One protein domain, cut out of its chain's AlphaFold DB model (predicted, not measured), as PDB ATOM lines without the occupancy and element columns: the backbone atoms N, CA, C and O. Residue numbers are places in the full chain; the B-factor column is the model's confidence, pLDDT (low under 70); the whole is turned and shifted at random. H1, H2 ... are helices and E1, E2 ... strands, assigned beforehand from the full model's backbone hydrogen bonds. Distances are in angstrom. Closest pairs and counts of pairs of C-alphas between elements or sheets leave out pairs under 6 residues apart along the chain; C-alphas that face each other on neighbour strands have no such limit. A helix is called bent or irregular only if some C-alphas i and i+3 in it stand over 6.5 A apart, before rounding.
ATOM      1  N   GLN A   4      -4.526 -46.287 -24.564       91.69
ATOM      2  CA  GLN A   4      -5.559 -45.943 -25.544       91.69
ATOM      3  C   GLN A   4      -6.756 -46.898 -25.463       91.69
ATOM      4  O   GLN A   4      -7.893 -46.450 -25.430       91.69
ATOM      5  N   THR A   5      -6.508 -48.201 -25.297       91.94
ATOM      6  CA  THR A   5      -7.573 -49.203 -25.134       91.94
ATOM      7  C   THR A   5      -8.448 -48.920 -23.910       91.94
ATOM      8  O   THR A   5      -9.650 -49.146 -23.950       91.94
ATOM      9  N   ILE A   6      -7.868 -48.401 -22.823       92.56
ATOM     10  CA  ILE A   6      -8.624 -48.017 -21.621       92.56
ATOM     11  C   ILE A   6      -9.457 -46.758 -21.867       92.56
ATOM     12  O   ILE A   6     -10.602 -46.692 -21.421       92.56
ATOM     13  N   ILE A   7      -8.906 -45.779 -22.588       93.94
ATOM     14  CA  ILE A   7      -9.625 -44.556 -22.964       93.94
ATOM     15  C   ILE A   7     -10.827 -44.894 -23.852       93.94
ATOM     16  O   ILE A   7     -11.932 -44.430 -23.573       93.94
ATOM     17  N   ASP A   8     -10.628 -45.744 -24.858       94.56
ATOM     18  CA  ASP A   8     -11.680 -46.172 -25.780       94.56
ATOM     19  C   ASP A   8     -12.746 -47.001 -25.047       94.56
ATOM     20  O   ASP A   8     -13.939 -46.719 -25.151       94.56
ATOM     21  N   ALA A   9     -12.328 -47.954 -24.203       94.81
ATOM     22  CA  ALA A   9     -13.249 -48.750 -23.395       94.81
ATOM     23  C   ALA A   9     -14.089 -47.885 -22.443       94.81
ATOM     24  O   ALA A   9     -15.265 -48.181 -22.233       94.81
ATOM     25  N   TRP A  10     -13.512 -46.819 -21.878       96.25
ATOM     26  CA  TRP A  10     -14.262 -45.849 -21.081       96.25
ATOM     27  C   TRP A  10     -15.243 -45.051 -21.934       96.25
ATOM     28  O   TRP A  10     -16.406 -44.952 -21.558       96.25
ATOM     29  N   ALA A  11     -14.835 -44.538 -23.096       95.50
ATOM     30  CA  ALA A  11     -15.745 -43.837 -24.004       95.50
ATOM     31  C   ALA A  11     -16.945 -44.717 -24.410       95.50
ATOM     32  O   ALA A  11     -18.088 -44.256 -24.409       95.50
ATOM     33  N   ASP A  12     -16.714 -46.010 -24.633       95.44
ATOM     34  CA  ASP A  12     -17.752 -46.997 -24.938       95.44
ATOM     35  C   ASP A  12     -18.705 -47.294 -23.771       95.44
ATOM     36  O   ASP A  12     -19.760 -47.906 -23.966       95.44
ATOM     37  N   MET A  13     -18.365 -46.883 -22.546       96.00
ATOM     38  CA  MET A  13     -19.266 -46.967 -21.393       96.00
ATOM     39  C   MET A  13     -20.324 -45.866 -21.391       96.00
ATOM     40  O   MET A  13     -21.214 -45.906 -20.540       96.00
ATOM     41  N   LYS A  14     -20.294 -44.928 -22.347       95.88
ATOM     42  CA  LYS A  14     -21.261 -43.829 -22.457       95.88
ATOM     43  C   LYS A  14     -22.725 -44.260 -22.260       95.88
ATOM     44  O   LYS A  14     -23.377 -43.666 -21.404       95.88
ATOM     45  N   PRO A  15     -23.257 -45.299 -22.942       95.62
ATOM     46  CA  PRO A  15     -24.660 -45.685 -22.770       95.62
ATOM     47  C   PRO A  15     -24.989 -46.122 -21.338       95.62
ATOM     48  O   PRO A  15     -26.079 -45.862 -20.833       95.62
ATOM     49  N   TRP A  16     -24.035 -46.766 -20.666       95.38
ATOM     50  CA  TRP A  16     -24.211 -47.226 -19.296       95.38
ATOM     51  C   TRP A  16     -24.059 -46.076 -18.292       95.38
ATOM     52  O   TRP A  16     -24.911 -45.906 -17.422       95.38
ATOM     53  N   VAL A  17     -23.018 -45.249 -18.433       95.19
ATOM     54  CA  VAL A  17     -22.734 -44.122 -17.527       95.19
ATOM     55  C   VAL A  17     -23.813 -43.048 -17.626       95.19
ATOM     56  O   VAL A  17     -24.290 -42.572 -16.606       95.19
ATOM     57  N   GLU A  18     -24.244 -42.681 -18.830       96.56
ATOM     58  CA  GLU A  18     -25.241 -41.619 -19.008       96.56
ATOM     59  C   GLU A  18     -26.677 -42.140 -18.865       96.56
ATOM     60  O   GLU A  18     -27.546 -41.427 -18.367       96.56
ATOM     61  N   GLY A  19     -26.937 -43.387 -19.278       93.88
ATOM     62  CA  GLY A  19     -28.290 -43.945 -19.336       93.88
ATOM     63  C   GLY A  19     -28.694 -44.824 -18.151       93.88
ATOM     64  O   GLY A  19     -29.873 -44.876 -17.814       93.88
ATOM     65  N   THR A  20     -27.753 -45.532 -17.516       94.44
ATOM     66  CA  THR A  20     -28.062 -46.549 -16.487       94.44
ATOM     67  C   THR A  20     -27.636 -46.119 -15.086       94.44
ATOM     68  O   THR A  20     -28.428 -46.225 -14.147       94.44
ATOM     69  N   LEU A  21     -26.417 -45.591 -14.930       93.56
ATOM     70  CA  LEU A  21     -25.870 -45.174 -13.634       93.56
ATOM     71  C   LEU A  21     -26.800 -44.235 -12.841       93.56
ATOM     72  O   LEU A  21     -26.985 -44.499 -11.654       93.56
ATOM     73  N   PRO A  22     -27.441 -43.201 -13.430       94.00
ATOM     74  CA  PRO A  22     -28.327 -42.313 -12.675       94.00
ATOM     75  C   PRO A  22     -29.497 -43.039 -12.006       94.00
ATOM     76  O   PRO A  22     -29.858 -42.731 -10.870       94.00
ATOM     77  N   GLY A  23     -30.075 -44.021 -12.706       93.12
ATOM     78  CA  GLY A  23     -31.176 -44.833 -12.195       93.12
ATOM     79  C   GLY A  23     -30.733 -45.793 -11.095       93.12
ATOM     80  O   GLY A  23     -31.471 -45.984 -10.137       93.12
ATOM     81  N   LEU A  24     -29.522 -46.352 -11.206       91.56
ATOM     82  CA  LEU A  24     -28.949 -47.232 -10.181       91.56
ATOM     83  C   LEU A  24     -28.486 -46.474  -8.934       91.56
ATOM     84  O   LEU A  24     -28.581 -46.999  -7.830       91.56
ATOM     85  N   ALA A  25     -27.962 -45.261  -9.107       90.50
ATOM     86  CA  ALA A  25     -27.521 -44.431  -7.996       90.50
ATOM     87  C   ALA A  25     -28.717 -43.969  -7.156       90.50
ATOM     88  O   ALA A  25     -28.638 -43.968  -5.928       90.50
ATOM     89  N   ARG A  26     -29.842 -43.627  -7.798       91.19
ATOM     90  CA  ARG A  26     -31.048 -43.173  -7.101       91.19
ATOM     91  C   ARG A  26     -31.557 -44.223  -6.112       91.19
ATOM     92  O   ARG A  26     -31.721 -45.389  -6.451       91.19
ATOM     93  N   GLY A  27     -31.850 -43.786  -4.891       85.25
ATOM     94  CA  GLY A  27     -32.320 -44.656  -3.814       85.25
ATOM     95  C   GLY A  27     -31.213 -45.471  -3.144       85.25
ATOM     96  O   GLY A  27     -31.507 -46.237  -2.228       85.25
ATOM     97  N   THR A  28     -29.947 -45.298  -3.543       90.00
ATOM     98  CA  THR A  28     -28.819 -45.872  -2.800       90.00
ATOM     99  C   THR A  28     -28.795 -45.261  -1.406       90.00
ATOM    100  O   THR A  28     -28.676 -44.041  -1.259       90.00
ATOM    101  N   ALA A  29     -28.935 -46.122  -0.399       88.88
ATOM    102  CA  ALA A  29     -28.883 -45.733   0.997       88.88
ATOM    103  C   ALA A  29     -27.459 -45.340   1.390       88.88
ATOM    104  O   ALA A  29     -26.484 -46.001   1.029       88.88
ATOM    105  N   ILE A  30     -27.368 -44.273   2.166       86.88
ATOM    106  CA  ILE A  30     -26.136 -43.765   2.745       86.88
ATOM    107  C   ILE A  30     -26.181 -44.076   4.248       86.88
ATOM    108  O   ILE A  30     -27.219 -43.853   4.881       86.88
ATOM    109  N   PRO A  31     -25.096 -44.611   4.839       86.94
ATOM    110  CA  PRO A  31     -25.061 -44.927   6.261       86.94
ATOM    111  C   PRO A  31     -25.371 -43.711   7.136       86.94
ATOM    112  O   PRO A  31     -24.942 -42.595   6.834       86.94
ATOM    113  N   ASN A  32     -26.064 -43.951   8.251       88.50
ATOM    114  CA  ASN A  32     -26.313 -42.918   9.251       88.50
ATOM    115  C   ASN A  32     -24.990 -42.309   9.731       88.50
ATOM    116  O   ASN A  32     -24.009 -43.026   9.927       88.50
ATOM    117  N   GLN A  33     -24.995 -41.001   9.959       84.50
ATOM    118  CA  GLN A  33     -23.840 -40.255  10.455       84.50
ATOM    119  C   GLN A  33     -24.186 -39.668  11.816       84.50
ATOM    120  O   GLN A  33     -25.283 -39.144  11.991       84.50
ATOM    121  N   VAL A  34     -23.263 -39.744  12.770       85.31
ATOM    122  CA  VAL A  34     -23.397 -39.082  14.072       85.31
ATOM    123  C   VAL A  34     -22.229 -38.128  14.224       85.31
ATOM    124  O   VAL A  34     -21.085 -38.517  14.000       85.31
ATOM    125  N   ILE A  73     -29.489 -41.088  -2.082       92.69
ATOM    126  CA  ILE A  73     -29.298 -40.320  -3.318       92.69
ATOM    127  C   ILE A  73     -30.677 -40.111  -3.955       92.69
ATOM    128  O   ILE A  73     -31.236 -41.025  -4.563       92.69
ATOM    129  N   ALA A  74     -31.225 -38.910  -3.815       93.94
ATOM    130  CA  ALA A  74     -32.520 -38.533  -4.365       93.94
ATOM    131  C   ALA A  74     -32.426 -38.301  -5.878       93.94
ATOM    132  O   ALA A  74     -33.248 -38.787  -6.661       93.94
ATOM    133  N   THR A  75     -31.361 -37.619  -6.309       94.62
ATOM    134  CA  THR A  75     -31.149 -37.272  -7.715       94.62
ATOM    135  C   THR A  75     -29.685 -37.419  -8.106       94.62
ATOM    136  O   THR A  75     -28.798 -36.917  -7.431       94.62
ATOM    137  N   LEU A  76     -29.441 -38.034  -9.261       94.94
ATOM    138  CA  LEU A  76     -28.232 -37.852 -10.059       94.94
ATOM    139  C   LEU A  76     -28.712 -37.551 -11.483       94.94
ATOM    140  O   LEU A  76     -29.467 -38.343 -12.044       94.94
ATOM    141  N   SER A  77     -28.386 -36.389 -12.047       95.44
ATOM    142  CA  SER A  77     -28.923 -35.968 -13.349       95.44
ATOM    143  C   SER A  77     -27.918 -35.190 -14.190       95.44
ATOM    144  O   SER A  77     -26.915 -34.684 -13.684       95.44
ATOM    145  N   GLY A  78     -28.182 -35.120 -15.499       95.12
ATOM    146  CA  GLY A  78     -27.282 -34.481 -16.461       95.12
ATOM    147  C   GLY A  78     -25.929 -35.179 -16.560       95.12
ATOM    148  O   GLY A  78     -24.919 -34.510 -16.762       95.12
ATOM    149  N   VAL A  79     -25.900 -36.501 -16.353       96.81
ATOM    150  CA  VAL A  79     -24.658 -37.272 -16.391       96.81
ATOM    151  C   VAL A  79     -24.105 -37.288 -17.810       96.81
ATOM    152  O   VAL A  79     -24.806 -37.662 -18.746       96.81
ATOM    153  N   GLN A  80     -22.849 -36.872 -17.952       97.06
ATOM    154  CA  GLN A  80     -22.135 -36.822 -19.223       97.06
ATOM    155  C   GLN A  80     -20.736 -37.386 -19.050       97.06
ATOM    156  O   GLN A  80     -19.923 -36.830 -18.306       97.06
ATOM    157  N   ILE A  81     -20.437 -38.473 -19.751       95.94
ATOM    158  CA  ILE A  81     -19.119 -39.091 -19.682       95.94
ATOM    159  C   ILE A  81     -18.057 -38.120 -20.210       95.94
ATOM    160  O   ILE A  81     -18.296 -37.374 -21.159       95.94
ATOM    161  N   GLN A  82     -16.888 -38.103 -19.581       96.50
ATOM    162  CA  GLN A  82     -15.750 -37.294 -20.007       96.50
ATOM    163  C   GLN A  82     -14.579 -38.211 -20.381       96.50
ATOM    164  O   GLN A  82     -14.510 -39.331 -19.873       96.50
ATOM    165  N   PRO A  83     -13.651 -37.783 -21.252       95.50
ATOM    166  CA  PRO A  83     -12.504 -38.605 -21.627       95.50
ATOM    167  C   PRO A  83     -11.695 -39.073 -20.409       95.50
ATOM    168  O   PRO A  83     -11.426 -38.294 -19.490       95.50
ATOM    169  N   ALA A  84     -11.292 -40.346 -20.408       95.81
ATOM    170  CA  ALA A  84     -10.408 -40.876 -19.377       95.81
ATOM    171  C   ALA A  84      -9.026 -40.221 -19.471       95.81
ATOM    172  O   ALA A  84      -8.547 -39.890 -20.554       95.81
ATOM    173  N   THR A  85      -8.371 -40.054 -18.327       95.25
ATOM    174  CA  THR A  85      -7.028 -39.466 -18.239       95.25
ATOM    175  C   THR A  85      -6.156 -40.310 -17.328       95.25
ATOM    176  O   THR A  85      -6.637 -40.871 -16.349       95.25
ATOM    177  N   PHE A  86      -4.872 -40.427 -17.641       95.12
ATOM    178  CA  PHE A  86      -3.925 -41.125 -16.779       95.12
ATOM    179  C   PHE A  86      -3.297 -40.133 -15.808       95.12
ATOM    180  O   PHE A  86      -2.808 -39.085 -16.223       95.12
ATOM    181  N   ILE A  87      -3.335 -40.467 -14.520       93.31
ATOM    182  CA  ILE A  87      -2.624 -39.715 -13.479       93.31
ATOM    183  C   ILE A  87      -1.144 -40.108 -13.513       93.31
ATOM    184  O   ILE A  87      -0.261 -39.260 -13.419       93.31
ATOM    185  N   ASP A  88      -0.885 -41.403 -13.695       92.25
ATOM    186  CA  ASP A  88       0.442 -41.990 -13.840       92.25
ATOM    187  C   ASP A  88       0.366 -43.258 -14.714       92.25
ATOM    188  O   ASP A  88      -0.683 -43.590 -15.267       92.25
ATOM    189  N   ALA A  89       1.479 -43.986 -14.861       88.94
ATOM    190  CA  ALA A  89       1.551 -45.189 -15.699       88.94
ATOM    191  C   ALA A  89       0.608 -46.331 -15.261       88.94
ATOM    192  O   ALA A  89       0.310 -47.224 -16.054       88.94
ATOM    193  N   THR A  90       0.153 -46.314 -14.011       92.44
ATOM    194  CA  THR A  90      -0.635 -47.365 -13.358       92.44
ATOM    195  C   THR A  90      -1.991 -46.889 -12.844       92.44
ATOM    196  O   THR A  90      -2.787 -47.721 -12.419       92.44
ATOM    197  N   THR A  91      -2.290 -45.593 -12.903       94.81
ATOM    198  CA  THR A  91      -3.523 -45.020 -12.356       94.81
ATOM    199  C   THR A  91      -4.284 -44.254 -13.430       94.81
ATOM    200  O   THR A  91      -3.768 -43.304 -14.024       94.81
ATOM    201  N   VAL A  92      -5.543 -44.636 -13.644       95.69
ATOM    202  CA  VAL A  92      -6.463 -43.978 -14.573       95.69
ATOM    203  C   VAL A  92      -7.598 -43.292 -13.816       95.69
ATOM    204  O   VAL A  92      -8.158 -43.824 -12.856       95.69
ATOM    205  N   ARG A  93      -7.939 -42.094 -14.273       96.06
ATOM    206  CA  ARG A  93      -9.085 -41.294 -13.861       96.06
ATOM    207  C   ARG A  93     -10.173 -41.439 -14.921       96.06
ATOM    208  O   ARG A  93      -9.930 -41.176 -16.098       96.06
ATOM    209  N   LEU A  94     -11.369 -41.832 -14.488       96.06
ATOM    210  CA  LEU A  94     -12.547 -42.097 -15.320       96.06
ATOM    211  C   LEU A  94     -13.656 -41.083 -14.965       96.06
ATOM    212  O   LEU A  94     -14.493 -41.361 -14.098       96.06
ATOM    213  N   PRO A  95     -13.607 -39.863 -15.533       96.44
ATOM    214  CA  PRO A  95     -14.481 -38.770 -15.138       96.44
ATOM    215  C   PRO A  95     -15.834 -38.781 -15.853       96.44
ATOM    216  O   PRO A  95     -15.953 -39.166 -17.017       96.44
ATOM    217  N   PHE A  96     -16.843 -38.253 -15.172       96.25
ATOM    218  CA  PHE A  96     -18.106 -37.831 -15.759       96.25
ATOM    219  C   PHE A  96     -18.606 -36.561 -15.067       96.25
ATOM    220  O   PHE A  96     -18.415 -36.361 -13.866       96.25
ATOM    221  N   ASN A  97     -19.250 -35.694 -15.837       96.38
ATOM    222  CA  ASN A  97     -19.922 -34.511 -15.323       96.38
ATOM    223  C   ASN A  97     -21.358 -34.854 -14.939       96.38
ATOM    224  O   ASN A  97     -21.918 -35.831 -15.433       96.38
ATOM    225  N   PHE A  98     -21.956 -34.036 -14.084       95.38
ATOM    226  CA  PHE A  98     -23.365 -34.094 -13.726       95.38
ATOM    227  C   PHE A  98     -23.895 -32.680 -13.465       95.38
ATOM    228  O   PHE A  98     -23.179 -31.797 -12.988       95.38
ATOM    229  N   SER A  99     -25.172 -32.458 -13.759       95.25
ATOM    230  CA  SER A  99     -25.840 -31.188 -13.467       95.25
ATOM    231  C   SER A  99     -26.268 -31.103 -12.008       95.25
ATOM    232  O   SER A  99     -26.168 -30.037 -11.407       95.25
ATOM    233  N   VAL A 100     -26.742 -32.211 -11.431       93.81
ATOM    234  CA  VAL A 100     -27.207 -32.265 -10.038       93.81
ATOM    235  C   VAL A 100     -26.907 -33.631  -9.435       93.81
ATOM    236  O   VAL A 100     -27.260 -34.653 -10.023       93.81
ATOM    237  N   LEU A 101     -26.306 -33.625  -8.250       93.56
ATOM    238  CA  LEU A 101     -26.286 -34.735  -7.306       93.56
ATOM    239  C   LEU A 101     -26.947 -34.244  -6.019       93.56
ATOM    240  O   LEU A 101     -26.485 -33.273  -5.425       93.56
ATOM    241  N   GLU A 102     -28.028 -34.895  -5.617       93.25
ATOM    242  CA  GLU A 102     -28.826 -34.525  -4.454       93.25
ATOM    243  C   GLU A 102     -28.991 -35.727  -3.535       93.25
ATOM    244  O   GLU A 102     -29.312 -36.830  -3.990       93.25
ATOM    245  N   VAL A 103     -28.753 -35.497  -2.251       91.94
ATOM    246  CA  VAL A 103     -28.947 -36.457  -1.176       91.94
ATOM    247  C   VAL A 103     -29.968 -35.889  -0.211       91.94
ATOM    248  O   VAL A 103     -29.747 -34.824   0.363       91.94
ATOM    249  N   ASP A 104     -31.041 -36.636  -0.003       93.12
ATOM    250  CA  ASP A 104     -32.085 -36.296   0.955       93.12
ATOM    251  C   ASP A 104     -32.022 -37.226   2.155       93.12
ATOM    252  O   ASP A 104     -31.664 -38.399   2.035       93.12
ATOM    253  N   GLY A 105     -32.437 -36.719   3.306       92.56
ATOM    254  CA  GLY A 105     -32.706 -37.532   4.477       92.56
ATOM    255  C   GLY A 105     -33.259 -36.711   5.626       92.56
ATOM    256  O   GLY A 105     -33.842 -35.638   5.449       92.56
ATOM    257  N   SER A 106     -33.047 -37.226   6.827       91.50
ATOM    258  CA  SER A 106     -33.518 -36.633   8.069       91.50
ATOM    259  C   SER A 106     -32.350 -36.331   8.988       91.50
ATOM    260  O   SER A 106     -31.377 -37.085   9.038       91.50
ATOM    261  N   TYR A 107     -32.474 -35.266   9.768       88.75
ATOM    262  CA  TYR A 107     -31.579 -35.003  10.884       88.75
ATOM    263  C   TYR A 107     -32.352 -35.039  12.201       88.75
ATOM    264  O   TYR A 107     -33.531 -34.684  12.269       88.75
ATOM    265  N   ILE A 133     -33.122 -32.828   5.762       88.06
ATOM    266  CA  ILE A 133     -31.906 -32.267   5.201       88.06
ATOM    267  C   ILE A 133     -31.820 -32.668   3.733       88.06
ATOM    268  O   ILE A 133     -32.044 -33.826   3.386       88.06
ATOM    269  N   THR A 134     -31.471 -31.700   2.899       90.44
ATOM    270  CA  THR A 134     -31.171 -31.894   1.485       90.44
ATOM    271  C   THR A 134     -29.786 -31.336   1.226       90.44
ATOM    272  O   THR A 134     -29.502 -30.174   1.520       90.44
ATOM    273  N   GLN A 135     -28.912 -32.170   0.678       89.06
ATOM    274  CA  GLN A 135     -27.544 -31.815   0.341       89.06
ATOM    275  C   GLN A 135     -27.361 -31.933  -1.160       89.06
ATOM    276  O   GLN A 135     -27.656 -32.970  -1.751       89.06
ATOM    277  N   ARG A 136     -26.880 -30.869  -1.793       91.06
ATOM    278  CA  ARG A 136     -26.875 -30.756  -3.247       91.06
ATOM    279  C   ARG A 136     -25.540 -30.258  -3.769       91.06
ATOM    280  O   ARG A 136     -25.096 -29.173  -3.408       91.06
ATOM    281  N   ILE A 137     -24.959 -30.997  -4.706       90.56
ATOM    282  CA  ILE A 137     -23.819 -30.573  -5.521       90.56
ATOM    283  C   ILE A 137     -24.349 -30.315  -6.932       90.56
ATOM    284  O   ILE A 137     -25.024 -31.164  -7.512       90.56
ATOM    285  N   SER A 138     -24.079 -29.133  -7.487       91.44
ATOM    286  CA  SER A 138     -24.582 -28.741  -8.813       91.44
ATOM    287  C   SER A 138     -23.444 -28.458  -9.791       91.44
ATOM    288  O   SER A 138     -22.404 -27.935  -9.394       91.44
ATOM    289  N   ASN A 139     -23.675 -28.775 -11.068       89.00
ATOM    290  CA  ASN A 139     -22.783 -28.525 -12.205       89.00
ATOM    291  C   ASN A 139     -21.333 -28.933 -11.923       89.00
ATOM    292  O   ASN A 139     -20.423 -28.103 -11.966       89.00
ATOM    293  N   ASN A 140     -21.129 -30.205 -11.585       92.44
ATOM    294  CA  ASN A 140     -19.824 -30.692 -11.167       92.44
ATOM    295  C   ASN A 140     -19.398 -31.997 -11.834       92.44
ATOM    296  O   ASN A 140     -20.017 -32.445 -12.795       92.44
ATOM    297  N   ASN A 141     -18.291 -32.567 -11.357       91.88
ATOM    298  CA  ASN A 141     -17.723 -33.804 -11.855       91.88
ATOM    299  C   ASN A 141     -17.464 -34.812 -10.735       91.88
ATOM    300  O   ASN A 141     -17.101 -34.462  -9.612       91.88
ATOM    301  N   LEU A 142     -17.658 -36.077 -11.085       93.06
ATOM    302  CA  LEU A 142     -17.205 -37.238 -10.337       93.06
ATOM    303  C   LEU A 142     -16.140 -37.934 -11.172       93.06
ATOM    304  O   LEU A 142     -16.224 -37.969 -12.401       93.06
ATOM    305  N   ALA A 143     -15.144 -38.516 -10.521       94.56
ATOM    306  CA  ALA A 143     -14.162 -39.328 -11.213       94.56
ATOM    307  C   ALA A 143     -13.832 -40.582 -10.424       94.56
ATOM    308  O   ALA A 143     -13.338 -40.513  -9.300       94.56
ATOM    309  N   TYR A 144     -14.064 -41.732 -11.045       94.00
ATOM    310  CA  TYR A 144     -13.571 -42.992 -10.517       94.00
ATOM    311  C   TYR A 144     -12.065 -43.072 -10.735       94.00
ATOM    312  O   TYR A 144     -11.571 -42.820 -11.838       94.00
ATOM    313  N   ILE A 145     -11.337 -43.421  -9.681       94.88
ATOM    314  CA  ILE A 145      -9.900 -43.662  -9.739       94.88
ATOM    315  C   ILE A 145      -9.701 -45.168  -9.740       94.88
ATOM    316  O   ILE A 145     -10.175 -45.861  -8.835       94.88
ATOM    317  N   ALA A 146      -9.024 -45.673 -10.765       94.38
ATOM    318  CA  ALA A 146      -8.758 -47.092 -10.911       94.38
ATOM    319  C   ALA A 146      -7.271 -47.365 -11.135       94.38
ATOM    320  O   ALA A 146      -6.583 -46.635 -11.850       94.38
ATOM    321  N   LYS A 147      -6.789 -48.460 -10.548       94.75
ATOM    322  CA  LYS A 147      -5.453 -48.998 -10.793       94.75
ATOM    323  C   LYS A 147      -5.477 -49.973 -11.959       94.75
ATOM    324  O   LYS A 147      -6.365 -50.824 -12.051       94.75
ATOM    325  N   VAL A 148      -4.468 -49.862 -12.808       93.06
ATOM    326  CA  VAL A 148      -4.240 -50.670 -14.000       93.06
ATOM    327  C   VAL A 148      -3.272 -51.803 -13.667       93.06
ATOM    328  O   VAL A 148      -2.129 -51.569 -13.284       93.06
ATOM    329  N   GLY A 149      -3.730 -53.040 -13.846       87.94
ATOM    330  CA  GLY A 149      -2.916 -54.254 -13.746       87.94
ATOM    331  C   GLY A 149      -3.387 -55.308 -14.749       87.94
ATOM    332  O   GLY A 149      -3.589 -55.010 -15.925       87.94
ATOM    333  N   ASN A 150      -3.652 -56.529 -14.276       84.12
ATOM    334  CA  ASN A 150      -4.307 -57.590 -15.071       84.12
ATOM    335  C   ASN A 150      -5.795 -57.288 -15.384       84.12
ATOM    336  O   ASN A 150      -6.488 -58.070 -16.035       84.12
ATOM    337  N   GLY A 151      -6.281 -56.155 -14.883       87.81
ATOM    338  CA  GLY A 151      -7.593 -55.553 -15.055       87.81
ATOM    339  C   GLY A 151      -7.588 -54.182 -14.376       87.81
ATOM    340  O   GLY A 151      -6.602 -53.801 -13.739       87.81
ATOM    341  N   LEU A 152      -8.687 -53.452 -14.501       91.94
ATOM    342  CA  LEU A 152      -8.975 -52.271 -13.706       91.94
ATOM    343  C   LEU A 152      -9.533 -52.681 -12.346       91.94
ATOM    344  O   LEU A 152     -10.406 -53.547 -12.250       91.94
ATOM    345  N   THR A 153      -9.043 -52.026 -11.302       92.81
ATOM    346  CA  THR A 153      -9.555 -52.152  -9.933       92.81
ATOM    347  C   THR A 153      -9.822 -50.761  -9.384       92.81
ATOM    348  O   THR A 153      -8.964 -49.891  -9.503       92.81
ATOM    349  N   LEU A 154     -11.005 -50.528  -8.814       92.06
ATOM    350  CA  LEU A 154     -11.303 -49.243  -8.179       92.06
ATOM    351  C   LEU A 154     -10.412 -49.047  -6.959       92.06
ATOM    352  O   LEU A 154     -10.327 -49.920  -6.099       92.06
ATOM    353  N   SER A 155      -9.775 -47.886  -6.889       90.81
ATOM    354  CA  SER A 155      -9.031 -47.434  -5.718       90.81
ATOM    355  C   SER A 155      -9.731 -46.299  -4.982       90.81
ATOM    356  O   SER A 155      -9.394 -46.042  -3.834       90.81
ATOM    357  N   GLY A 156     -10.672 -45.607  -5.628       90.44
ATOM    358  CA  GLY A 156     -11.438 -44.549  -4.985       90.44
ATOM    359  C   GLY A 156     -12.339 -43.786  -5.947       90.44
ATOM    360  O   GLY A 156     -12.464 -44.123  -7.127       90.44
ATOM    361  N   LEU A 157     -12.938 -42.726  -5.421       91.94
ATOM    362  CA  LEU A 157     -13.736 -41.762  -6.161       91.94
ATOM    363  C   LEU A 157     -13.314 -40.360  -5.734       91.94
ATOM    364  O   LEU A 157     -13.059 -40.109  -4.563       91.94
ATOM    365  N   GLN A 158     -13.280 -39.446  -6.688       90.62
ATOM    366  CA  GLN A 158     -13.122 -38.026  -6.438       90.62
ATOM    367  C   GLN A 158     -14.439 -37.320  -6.751       90.62
ATOM    368  O   GLN A 158     -14.976 -37.473  -7.847       90.62
ATOM    369  N   VAL A 159     -14.931 -36.529  -5.800       87.62
ATOM    370  CA  VAL A 159     -16.079 -35.628  -5.982       87.62
ATOM    371  C   VAL A 159     -15.548 -34.207  -6.068       87.62
ATOM    372  O   VAL A 159     -14.836 -33.765  -5.167       87.62
ATOM    373  N   GLY A 160     -15.863 -33.502  -7.150       84.56
ATOM    374  CA  GLY A 160     -15.626 -32.068  -7.249       84.56
ATOM    375  C   GLY A 160     -16.808 -31.249  -6.727       84.56
ATOM    376  O   GLY A 160     -17.937 -31.737  -6.638       84.56
ATOM    377  N   GLY A 161     -16.553 -29.965  -6.471       82.00
ATOM    378  CA  GLY A 161     -17.581 -28.988  -6.102       82.00
ATOM    379  C   GLY A 161     -17.796 -28.837  -4.618       82.00
ATOM    380  O   GLY A 161     -17.287 -29.625  -3.833       82.00
ATOM    381  N   GLU A 162     -18.569 -27.815  -4.264       81.25
ATOM    382  CA  GLU A 162     -18.987 -27.565  -2.892       81.25
ATOM    383  C   GLU A 162     -20.461 -27.953  -2.741       81.25
ATOM    384  O   GLU A 162     -21.284 -27.519  -3.559       81.25
ATOM    385  N   PRO A 163     -20.820 -28.802  -1.764       82.44
ATOM    386  CA  PRO A 163     -22.210 -29.086  -1.485       82.44
ATOM    387  C   PRO A 163     -22.878 -27.853  -0.890       82.44
ATOM    388  O   PRO A 163     -22.319 -27.102  -0.099       82.44
ATOM    389  N   THR A 164     -24.130 -27.681  -1.269       84.88
ATOM    390  CA  THR A 164     -25.060 -26.759  -0.635       84.88
ATOM    391  C   THR A 164     -25.972 -27.576   0.262       84.88
ATOM    392  O   THR A 164     -26.483 -28.612  -0.166       84.88
ATOM    393  N   ILE A 165     -26.149 -27.145   1.508       84.19
ATOM    394  CA  ILE A 165     -26.969 -27.857   2.488       84.19
ATOM    395  C   ILE A 165     -28.192 -27.007   2.803       84.19
ATOM    396  O   ILE A 165     -28.089 -25.824   3.113       84.19
ATOM    397  N   THR A 166     -29.360 -27.626   2.702       84.94
ATOM    398  CA  THR A 166     -30.641 -27.044   3.089       84.94
ATOM    399  C   THR A 166     -31.225 -27.887   4.207       84.94
ATOM    400  O   THR A 166     -31.359 -29.101   4.065       84.94
ATOM    401  N   VAL A 167     -31.584 -27.245   5.314       83.00
ATOM    402  CA  VAL A 167     -32.246 -27.890   6.448       83.00
ATOM    403  C   VAL A 167     -33.646 -27.334   6.611       83.00
ATOM    404  O   VAL A 167     -33.847 -26.122   6.606       83.00
ATOM    405  N   ASN A 168     -34.612 -28.228   6.791       85.25
ATOM    406  CA  ASN A 168     -35.991 -27.866   7.070       85.25
ATOM    407  C   ASN A 168     -36.368 -28.412   8.453       85.25
ATOM    408  O   ASN A 168     -36.431 -29.629   8.635       85.25
ATOM    409  N   PRO A 169     -36.573 -27.544   9.452       78.69
ATOM    410  CA  PRO A 169     -36.960 -27.948  10.799       78.69
ATOM    411  C   PRO A 169     -38.368 -28.555  10.813       78.69
ATOM    412  O   PRO A 169     -39.254 -28.119  10.078       78.69
ATOM    413  N   GLY A 170     -38.581 -29.551  11.676       74.81
ATOM    414  CA  GLY A 170     -39.913 -30.080  11.963       74.81
ATOM    415  C   GLY A 170     -40.847 -29.013  12.553       74.81
ATOM    416  O   GLY A 170     -40.410 -27.984  13.071       74.81
ATOM    417  N   THR A 171     -42.161 -29.244  12.479       59.44
ATOM    418  CA  THR A 171     -43.198 -28.307  12.942       59.44
ATOM    419  C   THR A 171     -43.186 -28.162  14.472       59.44
ATOM    420  O   THR A 171     -43.914 -28.861  15.169       59.44
ATOM    421  N   GLY A 172     -42.350 -27.255  14.990       55.19
ATOM    422  CA  GLY A 172     -42.211 -26.945  16.421       55.19
ATOM    423  C   GLY A 172     -41.938 -25.465  16.729       55.19
ATOM    424  O   GLY A 172     -41.488 -25.139  17.823       55.19
ATOM    425  N   GLY A 173     -42.209 -24.562  15.777       44.47
ATOM    426  CA  GLY A 173     -41.784 -23.157  15.837       44.47
ATOM    427  C   GLY A 173     -40.320 -23.008  15.423       44.47
ATOM    428  O   GLY A 173     -39.616 -24.005  15.318       44.47
ATOM    429  N   LEU A 174     -39.869 -21.785  15.127       51.81
ATOM    430  CA  LEU A 174     -38.478 -21.516  14.757       51.81
ATOM    431  C   LEU A 174     -37.730 -20.846  15.929       51.81
ATOM    432  O   LEU A 174     -37.729 -19.615  15.989       51.81
ATOM    433  N   PRO A 175     -37.117 -21.570  16.889       58.53
ATOM    434  CA  PRO A 175     -36.314 -20.929  17.925       58.53
ATOM    435  C   PRO A 175     -34.936 -20.548  17.366       58.53
ATOM    436  O   PRO A 175     -34.503 -21.058  16.330       58.53
ATOM    437  N   GLY A 176     -34.211 -19.679  18.078       58.44
ATOM    438  CA  GLY A 176     -32.892 -19.177  17.664       58.44
ATOM    439  C   GLY A 176     -31.836 -20.253  17.355       58.44
ATOM    440  O   GLY A 176     -30.872 -19.964  16.653       58.44
ATOM    441  N   TRP A 177     -32.034 -21.502  17.792       63.09
ATOM    442  CA  TRP A 177     -31.138 -22.627  17.487       63.09
ATOM    443  C   TRP A 177     -31.143 -23.058  16.018       63.09
ATOM    444  O   TRP A 177     -30.193 -23.687  15.568       63.09
ATOM    445  N   ILE A 178     -32.163 -22.709  15.227       65.25
ATOM    446  CA  ILE A 178     -32.204 -23.082  13.800       65.25
ATOM    447  C   ILE A 178     -31.112 -22.371  13.012       65.25
ATOM    448  O   ILE A 178     -30.519 -22.962  12.111       65.25
ATOM    449  N   VAL A 179     -30.800 -21.130  13.392       65.88
ATOM    450  CA  VAL A 179     -29.658 -20.400  12.836       65.88
ATOM    451  C   VAL A 179     -28.356 -21.117  13.193       65.88
ATOM    452  O   VAL A 179     -27.482 -21.232  12.345       65.88
ATOM    453  N   ALA A 180     -28.236 -21.660  14.405       65.81
ATOM    454  CA  ALA A 180     -27.052 -22.406  14.822       65.81
ATOM    455  C   ALA A 180     -26.905 -23.751  14.091       65.81
ATOM    456  O   ALA A 180     -25.801 -24.082  13.676       65.81
ATOM    457  N   ILE A 181     -28.000 -24.483  13.846       68.94
ATOM    458  CA  ILE A 181     -27.968 -25.702  13.021       68.94
ATOM    459  C   ILE A 181     -27.618 -25.371  11.567       68.94
ATOM    460  O   ILE A 181     -26.778 -26.038  10.974       68.94
ATOM    461  N   GLY A 182     -28.199 -24.312  10.997       67.50
ATOM    462  CA  GLY A 182     -27.798 -23.823   9.675       67.50
ATOM    463  C   GLY A 182     -26.322 -23.407   9.623       67.50
ATOM    464  O   GLY A 182     -25.635 -23.703   8.648       67.50
ATOM    465  N   ASN A 183     -25.808 -22.774  10.680       67.31
ATOM    466  CA  ASN A 183     -24.398 -22.395  10.795       67.31
ATOM    467  C   ASN A 183     -23.475 -23.616  10.898       67.31
ATOM    468  O   ASN A 183     -22.438 -23.632  10.249       67.31
ATOM    469  N   PHE A 184     -23.871 -24.647  11.646       69.19
ATOM    470  CA  PHE A 184     -23.147 -25.915  11.724       69.19
ATOM    471  C   PHE A 184     -23.039 -26.589  10.341       69.19
ATOM    472  O   PHE A 184     -21.933 -26.823   9.855       69.19
ATOM    473  N   PHE A 185     -24.161 -26.716   9.626       68.75
ATOM    474  CA  PHE A 185     -24.169 -27.266   8.264       68.75
ATOM    475  C   PHE A 185     -23.471 -26.396   7.224       68.75
ATOM    476  O   PHE A 185     -22.984 -26.906   6.218       68.75
ATOM    477  N   SER A 186     -23.394 -25.086   7.436       63.97
ATOM    478  CA  SER A 186     -22.665 -24.190   6.531       63.97
ATOM    479  C   SER A 186     -21.185 -24.047   6.875       63.97
ATOM    480  O   SER A 186     -20.433 -23.508   6.060       63.97
ATOM    481  N   THR A 187     -20.722 -24.540   8.031       64.06
ATOM    482  CA  THR A 187     -19.287 -24.616   8.291       64.06
ATOM    483  C   THR A 187     -18.636 -25.645   7.368       64.06
ATOM    484  O   THR A 187     -19.056 -26.796   7.291       64.06
ATOM    485  N   PHE A 188     -17.564 -25.220   6.690       52.28
ATOM    486  CA  PHE A 188     -16.799 -25.973   5.683       52.28
ATOM    487  C   PHE A 188     -16.468 -27.435   6.052       52.28
ATOM    488  O   PHE A 188     -16.302 -28.271   5.168       52.28
ATOM    489  N   HIS A 189     -16.394 -27.771   7.341       62.38
ATOM    490  CA  HIS A 189     -16.104 -29.128   7.802       62.38
ATOM    491  C   HIS A 189     -17.187 -30.155   7.438       62.38
ATOM    492  O   HIS A 189     -16.849 -31.290   7.102       62.38
ATOM    493  N   GLU A 190     -18.467 -29.780   7.448       67.12
ATOM    494  CA  GLU A 190     -19.549 -30.725   7.148       67.12
ATOM    495  C   GLU A 190     -19.725 -30.964   5.647       67.12
ATOM    496  O   GLU A 190     -20.016 -32.081   5.209       67.12
ATOM    497  N   ALA A 191     -19.471 -29.932   4.844       66.38
ATOM    498  CA  ALA A 191     -19.464 -30.026   3.395       66.38
ATOM    499  C   ALA A 191     -18.419 -31.045   2.890       66.38
ATOM    500  O   ALA A 191     -18.711 -31.868   2.017       66.38
ATOM    501  N   ASP A 192     -17.218 -31.047   3.468       70.62
ATOM    502  CA  ASP A 192     -16.175 -32.014   3.116       70.62
ATOM    503  C   ASP A 192     -16.439 -33.415   3.689       70.62
ATOM    504  O   ASP A 192     -16.213 -34.411   2.992       70.62
ATOM    505  N   ALA A 193     -16.990 -33.516   4.906       74.81
ATOM    506  CA  ALA A 193     -17.421 -34.797   5.471       74.81
ATOM    507  C   ALA A 193     -18.461 -35.479   4.568       74.81
ATOM    508  O   ALA A 193     -18.350 -36.673   4.278       74.81
ATOM    509  N   MET A 194     -19.412 -34.710   4.027       72.62
ATOM    510  CA  MET A 194     -20.374 -35.233   3.064       72.62
ATOM    511  C   MET A 194     -19.703 -35.766   1.800       72.62
ATOM    512  O   MET A 194     -20.042 -36.855   1.333       72.62
ATOM    513  N   LYS A 195     -18.754 -35.020   1.220       80.06
ATOM    514  CA  LYS A 195     -18.039 -35.490   0.023       80.06
ATOM    515  C   LYS A 195     -17.375 -36.833   0.291       80.06
ATOM    516  O   LYS A 195     -17.482 -37.713  -0.557       80.06
ATOM    517  N   SER A 196     -16.751 -37.006   1.458       83.19
ATOM    518  CA  SER A 196     -16.145 -38.280   1.857       83.19
ATOM    519  C   SER A 196     -17.181 -39.404   1.926       83.19
ATOM    520  O   SER A 196     -16.987 -40.458   1.328       83.19
ATOM    521  N   VAL A 197     -18.326 -39.170   2.572       82.06
ATOM    522  CA  VAL A 197     -19.394 -40.177   2.682       82.06
ATOM    523  C   VAL A 197     -19.954 -40.556   1.307       82.06
ATOM    524  O   VAL A 197     -20.142 -41.735   1.009       82.06
ATOM    525  N   VAL A 198     -20.187 -39.573   0.435       81.94
ATOM    526  CA  VAL A 198     -20.617 -39.814  -0.950       81.94
ATOM    527  C   VAL A 198     -19.563 -40.618  -1.712       81.94
ATOM    528  O   VAL A 198     -19.928 -41.542  -2.439       81.94
ATOM    529  N   GLN A 199     -18.274 -40.313  -1.540       87.12
ATOM    530  CA  GLN A 199     -17.182 -41.077  -2.150       87.12
ATOM    531  C   GLN A 199     -17.228 -42.538  -1.718       87.12
ATOM    532  O   GLN A 199     -17.257 -43.417  -2.579       87.12
ATOM    533  N   ASP A 200     -17.315 -42.797  -0.415       85.19
ATOM    534  CA  ASP A 200     -17.351 -44.151   0.134       85.19
ATOM    535  C   ASP A 200     -18.573 -44.934  -0.357       85.19
ATOM    536  O   ASP A 200     -18.452 -46.091  -0.767       85.19
ATOM    537  N   VAL A 201     -19.743 -44.292  -0.398       85.00
ATOM    538  CA  VAL A 201     -20.987 -44.904  -0.887       85.00
ATOM    539  C   VAL A 201     -20.870 -45.266  -2.357       85.00
ATOM    540  O   VAL A 201     -21.160 -46.398  -2.734       85.00
ATOM    541  N   PHE A 202     -20.424 -44.338  -3.201       85.88
ATOM    542  CA  PHE A 202     -20.261 -44.619  -4.621       85.88
ATOM    543  C   PHE A 202     -19.201 -45.696  -4.847       85.88
ATOM    544  O   PHE A 202     -19.436 -46.578  -5.662       85.88
ATOM    545  N   VAL A 203     -18.071 -45.699  -4.137       86.88
ATOM    546  CA  VAL A 203     -17.044 -46.752  -4.270       86.88
ATOM    547  C   VAL A 203     -17.579 -48.120  -3.828       86.88
ATOM    548  O   VAL A 203     -17.344 -49.118  -4.512       86.88
ATOM    549  N   GLY A 204     -18.313 -48.169  -2.714       83.25
ATOM    550  CA  GLY A 204     -18.862 -49.396  -2.136       83.25
ATOM    551  C   GLY A 204     -20.135 -49.915  -2.813       83.25
ATOM    552  O   GLY A 204     -20.506 -51.072  -2.612       83.25
ATOM    553  N   ALA A 205     -20.809 -49.098  -3.622       84.75
ATOM    554  CA  ALA A 205     -22.080 -49.469  -4.223       84.75
ATOM    555  C   ALA A 205     -21.951 -50.570  -5.291       84.75
ATOM    556  O   ALA A 205     -21.011 -50.616  -6.090       84.75
ATOM    557  N   GLY A 206     -22.979 -51.422  -5.379       84.94
ATOM    558  CA  GLY A 206     -23.043 -52.514  -6.360       84.94
ATOM    559  C   GLY A 206     -22.978 -52.049  -7.822       84.94
ATOM    560  O   GLY A 206     -22.477 -52.778  -8.686       84.94
ATOM    561  N   PHE A 207     -23.402 -50.816  -8.118       87.38
ATOM    562  CA  PHE A 207     -23.269 -50.248  -9.462       87.38
ATOM    563  C   PHE A 207     -21.808 -49.964  -9.841       87.38
ATOM    564  O   PHE A 207     -21.452 -50.124 -11.003       87.38
ATOM    565  N   SER A 208     -20.932 -49.632  -8.891       88.00
ATOM    566  CA  SER A 208     -19.507 -49.402  -9.169       88.00
ATOM    567  C   SER A 208     -18.755 -50.705  -9.425       88.00
ATOM    568  O   SER A 208     -17.870 -50.757 -10.280       88.00
ATOM    569  N   GLN A 209     -19.174 -51.791  -8.769       87.44
ATOM    570  CA  GLN A 209     -18.705 -53.139  -9.105       87.44
ATOM    571  C   GLN A 209     -19.147 -53.541 -10.517       87.44
ATOM    572  O   GLN A 209     -18.342 -54.042 -11.303       87.44
ATOM    573  N   THR A 210     -20.402 -53.250 -10.872       90.69
ATOM    574  CA  THR A 210     -20.917 -53.458 -12.234       90.69
ATOM    575  C   THR A 210     -20.121 -52.657 -13.266       90.69
ATOM    576  O   THR A 210     -19.711 -53.216 -14.282       90.69
ATOM    577  N   LEU A 211     -19.837 -51.379 -12.992       92.44
ATOM    578  CA  LEU A 211     -19.049 -50.507 -13.867       92.44
ATOM    579  C   LEU A 211     -17.675 -51.114 -14.184       92.44
ATOM    580  O   LEU A 211     -17.313 -51.252 -15.353       92.44
ATOM    581  N   ILE A 212     -16.916 -51.505 -13.154       92.00
ATOM    582  CA  ILE A 212     -15.591 -52.114 -13.336       92.00
ATOM    583  C   ILE A 212     -15.672 -53.477 -14.009       92.00
ATOM    584  O   ILE A 212     -14.815 -53.796 -14.832       92.00
ATOM    585  N   GLY A 213     -16.687 -54.277 -13.689       91.69
ATOM    586  CA  GLY A 213     -16.926 -55.555 -14.351       91.69
ATOM    587  C   GLY A 213     -17.095 -55.384 -15.861       91.69
ATOM    588  O   GLY A 213     -16.402 -56.046 -16.632       91.69
ATOM    589  N   LEU A 214     -17.951 -54.447 -16.278       92.69
ATOM    590  CA  LEU A 214     -18.197 -54.131 -17.688       92.69
ATOM    591  C   LEU A 214     -16.951 -53.570 -18.384       92.69
ATOM    592  O   LEU A 214     -16.618 -54.004 -19.487       92.69
ATOM    593  N   LEU A 215     -16.221 -52.665 -17.729       92.19
ATOM    594  CA  LEU A 215     -14.954 -52.150 -18.255       92.19
ATOM    595  C   LEU A 215     -13.930 -53.269 -18.460       92.19
ATOM    596  O   LEU A 215     -13.337 -53.381 -19.527       92.19
ATOM    597  N   ASN A 216     -13.754 -54.147 -17.474       93.12
ATOM    598  CA  ASN A 216     -12.834 -55.277 -17.583       93.12
ATOM    599  C   ASN A 216     -13.239 -56.282 -18.665       93.12
ATOM    600  O   ASN A 216     -12.361 -56.907 -19.252       93.12
ATOM    601  N   GLN A 217     -14.534 -56.448 -18.935       91.69
ATOM    602  CA  GLN A 217     -15.003 -57.259 -20.059       91.69
ATOM    603  C   GLN A 217     -14.612 -56.625 -21.398       91.69
ATOM    604  O   GLN A 217     -14.021 -57.310 -22.226       91.69
ATOM    605  N   LYS A 218     -14.847 -55.316 -21.570       90.06
ATOM    606  CA  LYS A 218     -14.451 -54.566 -22.777       90.06
ATOM    607  C   LYS A 218     -12.943 -54.568 -23.027       90.06
ATOM    608  O   LYS A 218     -12.505 -54.551 -24.164       90.06
ATOM    609  N   LEU A 219     -12.138 -54.601 -21.968       89.69
ATOM    610  CA  LEU A 219     -10.676 -54.644 -22.076       89.69
ATOM    611  C   LEU A 219     -10.124 -56.024 -22.465       89.69
ATOM    612  O   LEU A 219      -8.929 -56.146 -22.734       89.69
ATOM    613  N   ARG A 220     -10.963 -57.066 -22.426       86.19
ATOM    614  CA  ARG A 220     -10.605 -58.454 -22.759       86.19
ATOM    615  C   ARG A 220     -11.174 -58.919 -24.098       86.19
ATOM    616  O   ARG A 220     -10.700 -59.937 -24.599       86.19
TER     617      ARG A 220
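This is residues 4 to 34, 73 to 107 and 133 to 220 of the 221 residues of an uncharacterized protein of Mitsuaria sp. WAJ17 (UniProt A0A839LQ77). A long, strongly twisted sheet of antiparallel strands, built on the long bent strands E2 and E3, curls round the helix H5. H6 and the short helices H1, H2 and H3 gather toward one end, H4 packs on E5 toward the other, and residues 171 to 177, of which 177 belongs to H4, stick out there. The printed part has 154 residues, with six named helices and five named strands in the order H1 H2 H3 E1 E2 E3 E4 E5 H4 H5 H6, a mixed class. The branched sheet pairs E1 with E2, E2 with E3, and E3 with both E4 and E5. The whole is only just compact, close to loose, with a radius of gyration of the C-alphas of 17.5 A and spans of 61 by 28 by 24 A.

H1, residues 4 to 11, begins at C-alpha 4 (-5.559, -45.943, -25.544). H2 is residues 14 to 19, H3 21 to 25 and E1 73 to 77. E2, residues 91 to 107, is 37.8 A long and bends by 82 degrees at residue 99. E3, residues 133 to 148, is 38.4 A long and bends by 81 degrees at residue 139. E4 is residues 152 to 159, E5 164 to 169 and H4 177 to 186. H5, residues 188 to 204, is 24.8 A long. H6, residues 206 to 218, is 18.6 A long and ends at C-alpha 218 (-14.451, -54.566, -22.777).

Beside E3, E2 lies on one side, with N 98 and O 140 2.8 A apart, and E4 and E5 on the other, with N 145 and O 156 at 2.9 A and N 136 and O 164 at 2.8 A. In the hairpin of E1 and E2, N 74 and O 102 are 2.8 A apart. The closest C-alphas of H5 and E4 are those of Gln 199 and Leu 157, 5.3 A. H4, on the same face as H5, has a height over the sheet of 7.7 A. H3 lies over E1 at a height of 7.9 A; H1 is on the sheet, and H2 only grazes it. H6 only just touches H1, with 3 pairs of C-alphas within 8 A, the closest Lys 218 and Ala 9, 6.0 A. In each helix, every O i to N i+4 pair is within hydrogen-bond range.

The farthest C-alphas, those of Pro 175 and Arg 220, are 61.0 A apart. Residues 35 to 72 and 108 to 132 are not printed, with C-alpha gaps of 18.4 A and 6.3 A. The link from E1 to E2 is long. Residues 171 to 191 have pLDDT under 70.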